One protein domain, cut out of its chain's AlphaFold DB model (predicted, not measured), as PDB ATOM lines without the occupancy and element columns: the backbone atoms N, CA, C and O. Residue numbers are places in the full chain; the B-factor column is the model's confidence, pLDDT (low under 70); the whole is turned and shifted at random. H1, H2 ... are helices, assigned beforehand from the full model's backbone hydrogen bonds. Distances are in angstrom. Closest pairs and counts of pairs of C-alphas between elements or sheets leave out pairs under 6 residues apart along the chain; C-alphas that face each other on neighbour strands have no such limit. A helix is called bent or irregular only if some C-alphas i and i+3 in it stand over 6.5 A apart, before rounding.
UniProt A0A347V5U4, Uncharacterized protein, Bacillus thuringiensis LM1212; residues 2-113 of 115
ATOM      1  N   VAL A   2      74.824  93.282 105.596       69.25
ATOM      2  CA  VAL A   2      73.959  93.203 104.392       69.25
ATOM      3  C   VAL A   2      73.171  94.493 104.116       69.25
ATOM      4  O   VAL A   2      73.172  94.980 102.992       69.25
ATOM      5  N   ILE A   3      72.579  95.100 105.151       78.25
ATOM      6  CA  ILE A   3      71.828  96.364 105.034       78.25
ATOM      7  C   ILE A   3      72.720  97.506 104.514       78.25
ATOM      8  O   ILE A   3      72.305  98.265 103.648       78.25
ATOM      9  N   PHE A   4      73.967  97.597 104.986       77.94
ATOM     10  CA  PHE A   4      74.901  98.655 104.589       77.94
ATOM     11  C   PHE A   4      75.301  98.538 103.112       77.94
ATOM     12  O   PHE A   4      75.262  99.527 102.382       77.94
ATOM     13  N   TYR A   5      75.613  97.327 102.643       79.56
ATOM     14  CA  TYR A   5      75.950  97.090 101.237       79.56
ATOM     15  C   TYR A   5      74.736  97.242 100.315       79.56
ATOM     16  O   TYR A   5      74.853  97.854  99.256       79.56
ATOM     17  N   GLY A   6      73.561  96.765 100.739       80.31
ATOM     18  CA  GLY A   6      72.312  96.913  99.990       80.31
ATOM     19  C   GLY A   6      71.895  98.376  99.815       80.31
ATOM     20  O   GLY A   6      71.606  98.798  98.697       80.31
ATOM     21  N   ILE A   7      71.940  99.175 100.891       87.56
ATOM     22  CA  ILE A   7      71.669 100.622 100.834       87.56
ATOM     23  C   ILE A   7      72.685 101.322  99.931       87.56
ATOM     24  O   ILE A   7      72.295 102.118  99.080       87.56
ATOM     25  N   THR A   8      73.976 101.011 100.082       85.88
ATOM     26  CA  THR A   8      75.041 101.610  99.261       85.88
ATOM     27  C   THR A   8      74.820 101.331  97.775       85.88
ATOM     28  O   THR A   8      74.895 102.246  96.957       85.88
ATOM     29  N   PHE A   9      74.484 100.091  97.421       85.56
ATOM     30  CA  PHE A   9      74.183  99.704  96.045       85.56
ATOM     31  C   PHE A   9      72.981 100.487  95.506       85.56
ATOM     32  O   PHE A   9      73.078 101.134  94.466       85.56
ATOM     33  N   PHE A  10      71.875 100.517  96.252       87.81
ATOM     34  CA  PHE A  10      70.673 101.251  95.854       87.81
ATOM     35  C   PHE A  10      70.941 102.754  95.677       87.81
ATOM     36  O   PHE A  10      70.442 103.374  94.738       87.81
ATOM     37  N   LEU A  11      71.786 103.331  96.537       91.19
ATOM     38  CA  LEU A  11      72.202 104.726  96.455       91.19
ATOM     39  C   LEU A  11      73.028 105.006  95.190       91.19
ATOM     40  O   LEU A  11      72.770 106.000  94.516       91.19
ATOM     41  N   ILE A  12      73.971 104.128  94.831       91.88
ATOM     42  CA  ILE A  12      74.772 104.263  93.602       91.88
ATOM     43  C   ILE A  12      73.859 104.272  92.370       91.88
ATOM     44  O   ILE A  12      73.961 105.180  91.543       91.88
ATOM     45  N   PHE A  13      72.924 103.321  92.277       90.00
ATOM     46  CA  PHE A  13      71.959 103.278  91.174       90.00
ATOM     47  C   PHE A  13      71.049 104.510  91.158       90.00
ATOM     48  O   PHE A  13      70.865 105.122  90.105       90.00
ATOM     49  N   GLY A  14      70.532 104.925  92.317       91.31
ATOM     50  CA  GLY A  14      69.689 106.114  92.443       91.31
ATOM     51  C   GLY A  14      70.399 107.392  91.987       91.31
ATOM     52  O   GLY A  14      69.852 108.153  91.187       91.31
ATOM     53  N   ILE A  15      71.643 107.605  92.428       93.62
ATOM     54  CA  ILE A  15      72.464 108.749  92.009       93.62
ATOM     55  C   ILE A  15      72.746 108.681  90.508       93.62
ATOM     56  O   ILE A  15      72.626 109.697  89.822       93.62
ATOM     57  N   ALA A  16      73.094 107.508  89.978       93.50
ATOM     58  CA  ALA A  16      73.403 107.356  88.563       93.50
ATOM     59  C   ALA A  16      72.209 107.707  87.666       93.50
ATOM     60  O   ALA A  16      72.345 108.489  86.722       93.50
ATOM     61  N   ILE A  17      71.025 107.193  88.008       91.38
ATOM     62  CA  ILE A  17      69.766 107.483  87.316       91.38
ATOM     63  C   ILE A  17      69.430 108.975  87.424       91.38
ATOM     64  O   ILE A  17      69.108 109.620  86.425       91.38
ATOM     65  N   PHE A  18      69.564 109.556  88.618       93.38
ATOM     66  CA  PHE A  18      69.318 110.977  88.841       93.38
ATOM     67  C   PHE A  18      70.233 111.868  87.986       93.38
ATOM     68  O   PHE A  18      69.765 112.799  87.326       93.38
ATOM     69  N   VAL A  19      71.534 111.571  87.956       92.06
ATOM     70  CA  VAL A  19      72.517 112.279  87.121       92.06
ATOM     71  C   VAL A  19      72.173 112.127  85.637       92.06
ATOM     72  O   VAL A  19      72.225 113.116  84.900       92.06
ATOM     73  N   PHE A  20      71.764 110.931  85.206       89.56
ATOM     74  CA  PHE A  20      71.378 110.665  83.824       89.56
ATOM     75  C   PHE A  20      70.157 111.491  83.397       89.56
ATOM     76  O   PHE A  20      70.227 112.201  82.393       89.56
ATOM     77  N   PHE A  21      69.074 111.507  84.180       88.75
ATOM     78  CA  PHE A  21      67.901 112.340  83.883       88.75
ATOM     79  C   PHE A  21      68.234 113.833  83.899       88.75
ATOM     80  O   PHE A  21      67.841 114.581  82.998       88.75
ATOM     81  N   LYS A  22      69.027 114.278  84.880       92.50
ATOM     82  CA  LYS A  22      69.460 115.676  84.975       92.50
ATOM     83  C   LYS A  22      70.304 116.096  83.768       92.50
ATOM     84  O   LYS A  22      70.271 117.270  83.397       92.50
ATOM     85  N   SER A  23      70.990 115.156  83.110       91.19
ATOM     86  CA  SER A  23      71.742 115.421  81.877       91.19
ATOM     87  C   SER A  23      70.868 115.972  80.740       91.19
ATOM     88  O   SER A  23      71.357 116.735  79.902       91.19
ATOM     89  N   GLY A  24      69.575 115.624  80.726       89.50
ATOM     90  CA  GLY A  24      68.605 116.061  79.724       89.50
ATOM     91  C   GLY A  24      68.076 117.480  79.941       89.50
ATOM     92  O   GLY A  24      67.473 118.047  79.028       89.50
ATOM     93  N   SER A  25      68.321 118.071  81.116       92.38
ATOM     94  CA  SER A  25      67.791 119.383  81.490       92.38
ATOM     95  C   SER A  25      68.317 120.505  80.578       92.38
ATOM     96  O   SER A  25      69.527 120.555  80.316       92.38
ATOM     97  N   PRO A  26      67.467 121.472  80.170       88.81
ATOM     98  CA  PRO A  26      67.886 122.633  79.378       88.81
ATOM     99  C   PRO A  26      69.069 123.390  79.996       88.81
ATOM    100  O   PRO A  26      70.003 123.767  79.293       88.81
ATOM    101  N   LYS A  27      69.091 123.519  81.331       92.25
ATOM    102  CA  LYS A  27      70.169 124.184  82.085       92.25
ATOM    103  C   LYS A  27      71.527 123.498  81.912       92.25
ATOM    104  O   LYS A  27      72.558 124.166  81.897       92.25
ATOM    105  N   ILE A  28      71.539 122.170  81.827       91.69
ATOM    106  CA  ILE A  28      72.758 121.374  81.652       91.69
ATOM    107  C   ILE A  28      73.197 121.378  80.187       91.69
ATOM    108  O   ILE A  28      74.387 121.539  79.905       91.69
ATOM    109  N   LYS A  29      72.242 121.248  79.258       88.06
ATOM    110  CA  LYS A  29      72.501 121.318  77.814       88.06
ATOM    111  C   LYS A  29      73.095 122.665  77.409       88.06
ATOM    112  O   LYS A  29      74.111 122.676  76.723       88.06
ATOM    113  N   ALA A  30      72.558 123.771  77.927       88.81
ATOM    114  CA  ALA A  30      73.088 125.119  77.699       88.81
ATOM    115  C   ALA A  30      74.555 125.281  78.141       88.81
ATOM    116  O   ALA A  30      75.274 126.123  77.619       88.81
ATOM    117  N   LYS A  31      75.021 124.455  79.087       88.81
ATOM    118  CA  LYS A  31      76.405 124.460  79.575       88.81
ATOM    119  C   LYS A  31      77.312 123.455  78.864       88.81
ATOM    120  O   LYS A  31      78.435 123.275  79.313       88.81
ATOM    121  N   ASN A  32      76.850 122.767  77.817       87.81
ATOM    122  CA  ASN A  32      77.570 121.665  77.161       87.81
ATOM    123  C   ASN A  32      77.958 120.499  78.102       87.81
ATOM    124  O   ASN A  32      78.790 119.669  77.750       87.81
ATOM    125  N   LEU A  33      77.333 120.393  79.282       91.69
ATOM    126  CA  LEU A  33      77.670 119.390  80.307       91.69
ATOM    127  C   LEU A  33      76.926 118.060  80.125       91.69
ATOM    128  O   LEU A  33      77.254 117.074  80.782       91.69
ATOM    129  N   SER A  34      75.928 118.027  79.239       92.00
ATOM    130  CA  SER A  34      75.036 116.875  79.052       92.00
ATOM    131  C   SER A  34      75.810 115.584  78.756       92.00
ATOM    132  O   SER A  34      75.587 114.573  79.413       92.00
ATOM    133  N   SER A  35      76.805 115.644  77.862       90.94
ATOM    134  CA  SER A  35      77.627 114.478  77.506       90.94
ATOM    135  C   SER A  35      78.451 113.945  78.685       90.94
ATOM    136  O   SER A  35      78.466 112.733  78.900       90.94
ATOM    137  N   ILE A  36      79.065 114.822  79.493       94.19
ATOM    138  CA  ILE A  36      79.802 114.411  80.701       94.19
ATOM    139  C   ILE A  36      78.854 113.751  81.700       94.19
ATOM    140  O   ILE A  36      79.178 112.704  82.249       94.19
ATOM    141  N   MET A  37      77.673 114.332  81.923       94.50
ATOM    142  CA  MET A  37      76.708 113.791  82.883       94.50
ATOM    143  C   MET A  37      76.171 112.418  82.465       94.50
ATOM    144  O   MET A  37      76.034 111.544  83.316       94.50
ATOM    145  N   ILE A  38      75.934 112.192  81.170       93.69
ATOM    146  CA  ILE A  38      75.570 110.867  80.644       93.69
ATOM    147  C   ILE A  38      76.692 109.858  80.910       93.69
ATOM    148  O   ILE A  38      76.440 108.789  81.467       93.69
ATOM    149  N   CYS A  39      77.937 110.209  80.571       94.50
ATOM    150  CA  CYS A  39      79.083 109.326  80.790       94.50
ATOM    151  C   CYS A  39      79.301 109.036  82.281       94.50
ATOM    152  O   CYS A  39      79.632 107.909  82.641       94.50
ATOM    153  N   LEU A  40      79.079 110.025  83.149       94.19
ATOM    154  CA  LEU A  40      79.174 109.871  84.598       94.19
ATOM    155  C   LEU A  40      78.103 108.911  85.134       94.19
ATOM    156  O   LEU A  40      78.425 108.034  85.928       94.19
ATOM    157  N   GLY A  41      76.857 109.030  84.664       93.75
ATOM    158  CA  GLY A  41      75.781 108.098  85.016       93.75
ATOM    159  C   GLY A  41      76.107 106.657  84.613       93.75
ATOM    160  O   GLY A  41      75.989 105.748  85.429       93.75
ATOM    161  N   ILE A  42      76.607 106.450  83.390       93.00
ATOM    162  CA  ILE A  42      77.028 105.123  82.906       93.00
ATOM    163  C   ILE A  42      78.198 104.574  83.736       93.00
ATOM    164  O   ILE A  42      78.173 103.409  84.125       93.00
ATOM    165  N   ASN A  43      79.195 105.406  84.064       94.31
ATOM    166  CA  ASN A  43      80.305 104.995  84.929       94.31
ATOM    167  C   ASN A  43      79.806 104.516  86.292       94.31
ATOM    168  O   ASN A  43      80.229 103.457  86.745       94.31
ATOM    169  N   LEU A  44      78.890 105.264  86.914       93.50
ATOM    170  CA  LEU A  44      78.323 104.914  88.215       93.50
ATOM    171  C   LEU A  44      77.537 103.597  88.179       93.50
ATOM    172  O   LEU A  44      77.653 102.814  89.114       93.50
ATOM    173  N   ILE A  45      76.791 103.321  87.104       92.62
ATOM    174  CA  ILE A  45      76.068 102.045  86.930       92.62
ATOM    175  C   ILE A  45      77.035 100.865  86.787       92.62
ATOM    176  O   ILE A  45      76.721  99.758  87.220       92.62
ATOM    177  N   ILE A  46      78.203 101.082  86.181       94.44
ATOM    178  CA  ILE A  46      79.163 100.009  85.904       94.44
ATOM    179  C   ILE A  46      80.056  99.704  87.117       94.44
ATOM    180  O   ILE A  46      80.486  98.562  87.253       94.44
ATOM    181  N   ILE A  47      80.260 100.652  88.044       93.19
ATOM    182  CA  ILE A  47      81.084 100.453  89.257       93.19
ATOM    183  C   ILE A  47      80.691  99.199  90.067       93.19
ATOM    184  O   ILE A  47      81.576  98.435  90.443       93.19
ATOM    185  N   PRO A  48      79.405  98.925  90.355       91.94
ATOM    186  CA  PRO A  48      79.040  97.715  91.084       91.94
ATOM    187  C   PRO A  48      79.349  96.426  90.313       91.94
ATOM    188  O   PRO A  48      79.739  95.426  90.915       91.94
ATOM    189  N   ILE A  49      79.214  96.454  88.983       93.69
ATOM    190  CA  ILE A  49      79.539  95.317  88.113       93.69
ATOM    191  C   ILE A  49      81.054  95.089  88.114       93.69
ATOM    192  O   ILE A  49      81.502  93.964  88.318       93.69
ATOM    193  N   SER A  50      81.855  96.144  87.945       95.81
ATOM    194  CA  SER A  50      83.317  96.047  87.974       95.81
ATOM    195  C   SER A  50      83.835  95.603  89.341       95.81
ATOM    196  O   SER A  50      84.747  94.783  89.408       95.81
ATOM    197  N   PHE A  51      83.212  96.054  90.432       93.94
ATOM    198  CA  PHE A  51      83.523  95.589  91.784       93.94
ATOM    199  C   PHE A  51      83.278  94.084  91.946       93.94
ATOM    200  O   PHE A  51      84.131  93.371  92.474       93.94
ATOM    201  N   PHE A  52      82.144  93.581  91.447       93.56
ATOM    202  CA  PHE A  52      81.822  92.155  91.497       93.56
ATOM    203  C   PHE A  52      82.808  91.308  90.680       93.56
ATOM    204  O   PHE A  52      83.312  90.297  91.169       93.56
ATOM    205  N   ILE A  53      83.143  91.752  89.465       96.06
ATOM    206  CA  ILE A  53      84.130  91.079  88.610       96.06
ATOM    207  C   ILE A  53      85.528  91.105  89.239       96.06
ATOM    208  O   ILE A  53      86.221  90.090  89.205       96.06
ATOM    209  N   GLY A  54      85.928  92.211  89.872       96.38
ATOM    210  CA  GLY A  54      87.158  92.283  90.660       96.38
ATOM    211  C   GLY A  54      87.186  91.242  91.782       96.38
ATOM    212  O   GLY A  54      88.165  90.513  91.919       96.38
ATOM    213  N   GLY A  55      86.093  91.096  92.536       94.19
ATOM    214  CA  GLY A  55      85.987  90.083  93.592       94.19
ATOM    215  C   GLY A  55      86.103  88.644  93.073       94.19
ATOM    216  O   GLY A  55      86.801  87.825  93.673       94.19
ATOM    217  N   ILE A  56      85.481  88.336  91.928       95.62
ATOM    218  CA  ILE A  56      85.627  87.021  91.278       95.62
ATOM    219  C   ILE A  56      87.070  86.800  90.824       95.62
ATOM    220  O   ILE A  56      87.617  85.725  91.054       95.62
ATOM    221  N   ALA A  57      87.694  87.800  90.196       94.81
ATOM    222  CA  ALA A  57      89.074  87.710  89.732       94.81
ATOM    223  C   ALA A  57      90.051  87.484  90.893       94.81
ATOM    224  O   ALA A  57      90.943  86.647  90.779       94.81
ATOM    225  N   GLU A  58      89.853  88.168  92.025       93.31
ATOM    226  CA  GLU A  58      90.611  87.922  93.253       93.31
ATOM    227  C   GLU A  58      90.476  86.471  93.711       93.31
ATOM    228  O   GLU A  58      91.484  85.786  93.898       93.31
ATOM    229  N   TYR A  59      89.242  85.992  93.871       90.94
ATOM    230  CA  TYR A  59      88.984  84.635  94.340       90.94
ATOM    231  C   TYR A  59      89.586  83.582  93.401       90.94
ATOM    232  O   TYR A  59      90.303  82.686  93.849       90.94
ATOM    233  N   ALA A  60      89.344  83.714  92.096       90.94
ATOM    234  CA  ALA A  60      89.834  82.788  91.084       90.94
ATOM    235  C   ALA A  60      91.365  82.809  90.979       90.94
ATOM    236  O   ALA A  60      91.985  81.751  90.893       90.94
ATOM    237  N   GLY A  61      91.985  83.991  91.035       88.75
ATOM    238  CA  GLY A  61      93.439  84.138  91.009       88.75
ATOM    239  C   GLY A  61      94.103  83.465  92.208       88.75
ATOM    240  O   GLY A  61      95.089  82.746  92.050       88.75
ATOM    241  N   VAL A  62      93.533  83.615  93.405       84.94
ATOM    242  CA  VAL A  62      94.029  82.913  94.597       84.94
ATOM    243  C   VAL A  62      93.841  81.406  94.466       84.94
ATOM    244  O   VAL A  62      94.786  80.663  94.711       84.94
ATOM    245  N   ALA A  63      92.658  80.947  94.058       87.12
ATOM    246  CA  ALA A  63      92.385  79.522  93.892       87.12
ATOM    247  C   ALA A  63      93.329  78.873  92.864       87.12
ATOM    248  O   ALA A  63      93.823  77.777  93.104       87.12
ATOM    249  N   ALA A  64      93.644  79.563  91.767       86.06
ATOM    250  CA  ALA A  64      94.545  79.056  90.735       86.06
ATOM    251  C   ALA A  64      96.007  78.938  91.204       86.06
ATOM    252  O   ALA A  64      96.685  77.988  90.827       86.06
ATOM    253  N   ASN A  65      96.501  79.877  92.020       84.00
ATOM    254  CA  ASN A  65      97.907  79.872  92.454       84.00
ATOM    255  C   ASN A  65      98.134  79.090  93.748       84.00
ATOM    256  O   ASN A  65      99.183  78.486  93.925       84.00
ATOM    257  N   TYR A  66      97.161  79.099  94.656       82.38
ATOM    258  CA  TYR A  66      97.302  78.506  95.981       82.38
ATOM    259  C   TYR A  66      96.468  77.234  96.169       82.38
ATOM    260  O   TYR A  66      96.696  76.512  97.135       82.38
ATOM    261  N   GLY A  67      95.516  76.932  95.278       82.25
ATOM    262  CA  GLY A  67      94.610  75.788  95.421       82.25
ATOM    263  C   GLY A  67      95.343  74.451  95.519       82.25
ATOM    264  O   GLY A  67      95.077  73.691  96.443       82.25
ATOM    265  N   ALA A  68      96.324  74.212  94.643       81.56
ATOM    266  CA  ALA A  68      97.137  72.992  94.664       81.56
ATOM    267  C   ALA A  68      98.039  72.895  95.910       81.56
ATOM    268  O   ALA A  68      98.230  71.811  96.456       81.56
ATOM    269  N   TYR A  69      98.558  74.028  96.401       81.50
ATOM    270  CA  TYR A  69      99.361  74.075  97.629       81.50
ATOM    271  C   TYR A  69      98.508  73.767  98.871       81.50
ATOM    272  O   TYR A  69      98.862  72.908  99.673       81.50
ATOM    273  N   PHE A  70      97.334  74.396  99.007       81.56
ATOM    274  CA  PHE A  70      96.420  74.132 100.126       81.56
ATOM    275  C   PHE A  70      95.779  72.739 100.074       81.56
ATOM    276  O   PHE A  70      95.445  72.193 101.123       81.56
ATOM    277  N   ALA A  71      95.620  72.156  98.884       85.88
ATOM    278  CA  ALA A  71      95.148  70.784  98.709       85.88
ATOM    279  C   ALA A  71      96.223  69.718  99.010       85.88
ATOM    280  O   ALA A  71      95.909  68.531  99.002       85.88
ATOM    281  N   GLY A  72      97.476  70.116  99.276       82.38
ATOM    282  CA  GLY A  72      98.593  69.192  99.512       82.38
ATOM    283  C   GLY A  72      99.126  68.512  98.245       82.38
ATOM    284  O   GLY A  72      99.890  67.556  98.341       82.38
ATOM    285  N   GLU A  73      98.733  68.995  97.065       85.62
ATOM    286  CA  GLU A  73      99.141  68.469  95.756       85.62
ATOM    287  C   GLU A  73     100.473  69.079  95.272       85.62
ATOM    288  O   GLU A  73     101.154  68.507  94.424       85.62
ATOM    289  N   SER A  74     100.885  70.217  95.844       80.62
ATOM    290  CA  SER A  74     102.178  70.866  95.591       80.62
ATOM    291  C   SER A  74     102.915  71.166  96.896       80.62
ATOM    292  O   SER A  74     102.339  71.735  97.819       80.62
ATOM    293  N   THR A  75     104.211  70.850  96.948       81.25
ATOM    294  CA  THR A  75     105.119  71.210  98.055       81.25
ATOM    295  C   THR A  75     105.858  72.528  97.822       81.25
ATOM    296  O   THR A  75     106.573  73.003  98.702       81.25
ATOM    297  N   ILE A  76     105.704  73.119  96.636       80.38
ATOM    298  CA  ILE A  76     106.321  74.394  96.271       80.38
ATOM    299  C   ILE A  76     105.414  75.515  96.775       80.38
ATOM    300  O   ILE A  76     104.255  75.596  96.362       80.38
ATOM    301  N   GLU A  77     105.949  76.380  97.642       77.38
ATOM    302  CA  GLU A  77     105.239  77.575  98.095       77.38
ATOM    303  C   GLU A  77     104.935  78.492  96.898       77.38
ATOM    304  O   GLU A  77     105.853  78.883  96.165       77.38
ATOM    305  N   PRO A  78     103.661  78.841  96.658       74.62
ATOM    306  CA  PRO A  78     103.299  79.709  95.551       74.62
ATOM    307  C   PRO A  78     103.833  81.133  95.767       74.62
ATOM    308  O   PRO A  78     103.908  81.604  96.907       74.62
ATOM    309  N   PRO A  79     104.172  81.857  94.682       75.06
ATOM    310  CA  PRO A  79     104.648  83.230  94.783       75.06
ATOM    311  C   PRO A  79     103.625  84.089  95.528       75.06
ATOM    312  O   PRO A  79     102.422  83.924  95.333       75.06
ATOM    313  N   LEU A  80     104.100  85.023  96.361       70.12
ATOM    314  CA  LEU A  80     103.276  86.041  97.023       70.12
ATOM    315  C   LEU A  80     102.626  86.947  95.969       70.12
ATOM    316  O   LEU A  80     103.107  88.040  95.671       70.12
ATOM    317  N   VAL A  81     101.531  86.485  95.373       71.56
ATOM    318  CA  VAL A  81     100.743  87.298  94.459       71.56
ATOM    319  C   VAL A  81      99.793  88.144  95.288       71.56
ATOM    320  O   VAL A  81      99.022  87.645  96.110       71.56
ATOM    321  N   SER A  82      99.839  89.456  95.072       81.94
ATOM    322  CA  SER A  82      98.943  90.375  95.759       81.94
ATOM    323  C   SER A  82      97.505  90.133  95.297       81.94
ATOM    324  O   SER A  82      97.153  90.436  94.158       81.94
ATOM    325  N   ARG A  83      96.654  89.619  96.196       84.94
ATOM    326  CA  ARG A  83      95.187  89.528  96.026       84.94
ATOM    327  C   ARG A  83      94.595  90.801  95.429       84.94
ATOM    328  O   ARG A  83      93.782  90.768  94.510       84.94
ATOM    329  N   THR A  84      95.088  91.932  95.914       89.69
ATOM    330  CA  THR A  84      94.690  93.262  95.479       89.69
ATOM    331  C   THR A  84      94.953  93.500  93.986       89.69
ATOM    332  O   THR A  84      94.153  94.168  93.338       89.69
ATOM    333  N   LEU A  85      96.009  92.922  93.401       91.38
ATOM    334  CA  LEU A  85      96.270  93.021  91.959       91.38
ATOM    335  C   LEU A  85      95.232  92.265  91.128       91.38
ATOM    336  O   LEU A  85      94.799  92.785  90.104       91.38
ATOM    337  N   TYR A  86      94.794  91.083  91.565       91.81
ATOM    338  CA  TYR A  86      93.724  90.354  90.877       91.81
ATOM    339  C   TYR A  86      92.398  91.109  90.935       91.81
ATOM    340  O   TYR A  86      91.728  91.246  89.909       91.81
ATOM    341  N   PHE A  87      92.067  91.666  92.105       94.94
ATOM    342  CA  PHE A  87      90.893  92.518  92.258       94.94
ATOM    343  C   PHE A  87      90.936  93.708  91.295       94.94
ATOM    344  O   PHE A  87      90.011  93.903  90.505       94.94
ATOM    345  N   PHE A  88      92.024  94.484  91.319       94.94
ATOM    346  CA  PHE A  88      92.158  95.651  90.452       94.94
ATOM    347  C   PHE A  88      92.218  95.274  88.972       94.94
ATOM    348  O   PHE A  88      91.658  95.995  88.151       94.94
ATOM    349  N   GLY A  89      92.819  94.133  88.628       94.06
ATOM    350  CA  GLY A  89      92.816  93.598  87.271       94.06
ATOM    351  C   GLY A  89      91.396  93.377  86.752       94.06
ATOM    352  O   GLY A  89      91.029  93.937  85.721       94.06
ATOM    353  N   GLY A  90      90.566  92.640  87.498       94.94
ATOM    354  CA  GLY A  90      89.161  92.423  87.136       94.94
ATOM    355  C   GLY A  90      88.331  93.714  87.140       94.94
ATOM    356  O   GLY A  90      87.550  93.955  86.220       94.94
ATOM    357  N   PHE A  91      88.539  94.581  88.134       96.62
ATOM    358  CA  PHE A  91      87.833  95.856  88.258       96.62
ATOM    359  C   PHE A  91      88.108  96.784  87.067       96.62
ATOM    360  O   PHE A  91      87.183  97.230  86.381       96.62
ATOM    361  N   PHE A  92      89.382  97.064  86.782       95.88
ATOM    362  CA  PHE A  92      89.757  97.985  85.710       95.88
ATOM    363  C   PHE A  92      89.504  97.410  84.321       95.88
ATOM    364  O   PHE A  92      89.223  98.188  83.412       95.88
ATOM    365  N   PHE A  93      89.509  96.083  84.153       95.25
ATOM    366  CA  PHE A  93      89.131  95.455  82.887       95.25
ATOM    367  C   PHE A  93      87.720  95.865  82.439       95.25
ATOM    368  O   PHE A  93      87.504  96.188  81.273       95.25
ATOM    369  N   ILE A  94      86.771  95.938  83.375       96.12
ATOM    370  CA  ILE A  94      85.407  96.406  83.097       96.12
ATOM    371  C   ILE A  94      85.343  97.940  83.035       96.12
ATOM    372  O   ILE A  94      84.646  98.509  82.194       96.12
ATOM    373  N   GLN A  95      86.077  98.628  83.915       94.69
ATOM    374  CA  GLN A  95      85.986 100.082  84.073       94.69
ATOM    375  C   GLN A  95      86.734 100.876  82.982       94.69
ATOM    376  O   GLN A  95      86.461 102.066  82.811       94.69
ATOM    377  N   VAL A  96      87.635 100.251  82.211       96.00
ATOM    378  CA  VAL A  96      88.453 100.943  81.197       96.00
ATOM    379  C   VAL A  96      87.605 101.637  80.130       96.00
ATOM    380  O   VAL A  96      87.835 102.810  79.842       96.00
ATOM    381  N   ILE A  97      86.576 100.973  79.589       94.62
ATOM    382  CA  ILE A  97      85.722 101.552  78.539       94.62
ATOM    383  C   ILE A  97      84.930 102.757  79.086       94.62
ATOM    384  O   ILE A  97      85.007 103.837  78.492       94.62
ATOM    385  N   PRO A  98      84.220 102.643  80.228       94.00
ATOM    386  CA  PRO A  98      83.539 103.781  80.843       94.00
ATOM    387  C   PRO A  98      84.469 104.953  81.172       94.00
ATOM    388  O   PRO A  98      84.093 106.104  80.934       94.00
ATOM    389  N   LEU A  99      85.675 104.683  81.683       95.56
ATOM    390  CA  LEU A  99      86.642 105.725  82.035       95.56
ATOM    391  C   LEU A  99      87.171 106.447  80.802       95.56
ATOM    392  O   LEU A  99      87.213 107.675  80.793       95.56
ATOM    393  N   VAL A 100      87.517 105.711  79.744       96.25
ATOM    394  CA  VAL A 100      87.955 106.307  78.476       96.25
ATOM    395  C   VAL A 100      86.836 107.155  77.873       96.25
ATOM    396  O   VAL A 100      87.078 108.290  77.467       96.25
ATOM    397  N   MET A 101      85.593 106.666  77.873       95.31
ATOM    398  CA  MET A 101      84.450 107.430  77.366       95.31
ATOM    399  C   MET A 101      84.223 108.724  78.165       95.31
ATOM    400  O   MET A 101      83.995 109.784  77.578       95.31
ATOM    401  N   LEU A 102      84.339 108.661  79.496       95.25
ATOM    402  CA  LEU A 102      84.239 109.832  80.367       95.25
ATOM    403  C   LEU A 102      85.377 110.827  80.123       95.25
ATOM    404  O   LEU A 102      85.121 112.028  80.038       95.25
ATOM    405  N   LEU A 103      86.607 110.337  79.951       95.88
ATOM    406  CA  LEU A 103      87.769 111.160  79.630       95.88
ATOM    407  C   LEU A 103      87.576 111.889  78.296       95.88
ATOM    408  O   LEU A 103      87.746 113.103  78.235       95.88
ATOM    409  N   VAL A 104      87.148 111.191  77.242       95.94
ATOM    410  CA  VAL A 104      86.882 111.811  75.933       95.94
ATOM    411  C   VAL A 104      85.784 112.873  76.031       95.94
ATOM    412  O   VAL A 104      85.929 113.961  75.468       95.94
ATOM    413  N   ALA A 105      84.697 112.602  76.761       94.56
ATOM    414  CA  ALA A 105      83.633 113.581  76.982       94.56
ATOM    415  C   ALA A 105      84.142 114.825  77.731       94.56
ATOM    416  O   ALA A 105      83.768 115.950  77.387       94.56
ATOM    417  N   PHE A 106      85.024 114.633  78.713       94.38
ATOM    418  CA  PHE A 106      85.640 115.713  79.475       94.38
ATOM    419  C   PHE A 106      86.600 116.558  78.629       94.38
ATOM    420  O   PHE A 106      86.503 117.784  78.629       94.38
ATOM    421  N   LEU A 107      87.458 115.927  77.823       94.50
ATOM    422  CA  LEU A 107      88.358 116.628  76.903       94.50
ATOM    423  C   LEU A 107      87.576 117.457  75.873       94.50
ATOM    424  O   LEU A 107      87.877 118.632  75.663       94.50
ATOM    425  N   ARG A 108      86.511 116.891  75.287       92.44
ATOM    426  CA  ARG A 108      85.618 117.623  74.368       92.44
ATOM    427  C   ARG A 108      84.926 118.805  75.036       92.44
ATOM    428  O   ARG A 108      84.655 119.809  74.380       92.44
ATOM    429  N   PHE A 109      84.596 118.686  76.318       92.06
ATOM    430  CA  PHE A 109      84.013 119.784  77.075       92.06
ATOM    431  C   PHE A 109      85.012 120.926  77.279       92.06
ATOM    432  O   PHE A 109      84.639 122.071  77.040       92.06
ATOM    433  N   ILE A 110      86.267 120.630  77.643       91.88
ATOM    434  CA  ILE A 110      87.328 121.645  77.775       91.88
ATOM    435  C   ILE A 110      87.542 122.371  76.441       91.88
ATOM    436  O   ILE A 110      87.480 123.595  76.394       91.88
ATOM    437  N   GLN A 111      87.661 121.633  75.335       89.81
ATOM    438  CA  GLN A 111      87.842 122.220  73.999       89.81
ATOM    439  C   GLN A 111      86.712 123.174  73.583       89.81
ATOM    440  O   GLN A 111      86.945 124.138  72.861       89.81
ATOM    441  N   LYS A 112      85.472 122.916  74.018       88.12
ATOM    442  CA  LYS A 112      84.319 123.799  73.764       88.12
ATOM    443  C   LYS A 112      84.288 125.046  74.651       88.12
ATOM    444  O   LYS A 112      83.415 125.881  74.455       88.12
ATOM    445  N   ARG A 113      85.135 125.118  75.677       81.31
ATOM    446  CA  ARG A 113      85.225 126.246  76.615       81.31
ATOM    447  C   ARG A 113      86.367 127.196  76.273       81.31
ATOM    448  O   ARG A 113      86.306 128.345  76.687       81.31
TER     449      ARG A 113
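This is residues 2 to 113 of the 115 residues of an uncharacterized protein of Bacillus thuringiensis LM1212 (UniProt A0A347V5U4). Long helix H3 forms the middle of a flat layer, with H1 along one side, bent H4 along the other and short H2 at one end. There are 112 printed residues with four named helices, H1 to H4 in order: all helix. The whole is only just loose, close to extended: radius of gyration of the C-alphas 19.7 A, spans 66 by 36 by 13 A.

H1, residues 2 to 23, begins at C-alpha (73.959, 93.203, 104.392). H2 is residues 26 to 29. H3, residues 34 to 70, 52.2 A long, is irregular: C-alphas 65 and 68 are 7.3 A apart. H4, residues 83 to 111, assigned as one helix by its hydrogen bonds, is bent, with C-alphas 94 and 97 6.9 A apart; its arms are H4a, residues 83 to 94, and H4b, residues 97 to 111, and H4b ends at C-alpha 111 at (87.842, 122.220, 73.999).

H1 touches H3 residues 34 to 48, closest C-alphas Ala 16 and Gly 41, 4.3 A. H3, with residues 46 to 62, and H4a form a hairpin, closest C-alphas Gly 54 and Gly 90, 4.1 A. Every O i to N i+4 pair is within hydrogen-bond range in H1 and H4b, 29 of 33 in H3, 7 of 8 in H4a.

The printed part has no cut; link H3 to H4 is long; residue 2 alone is under pLDDT 70.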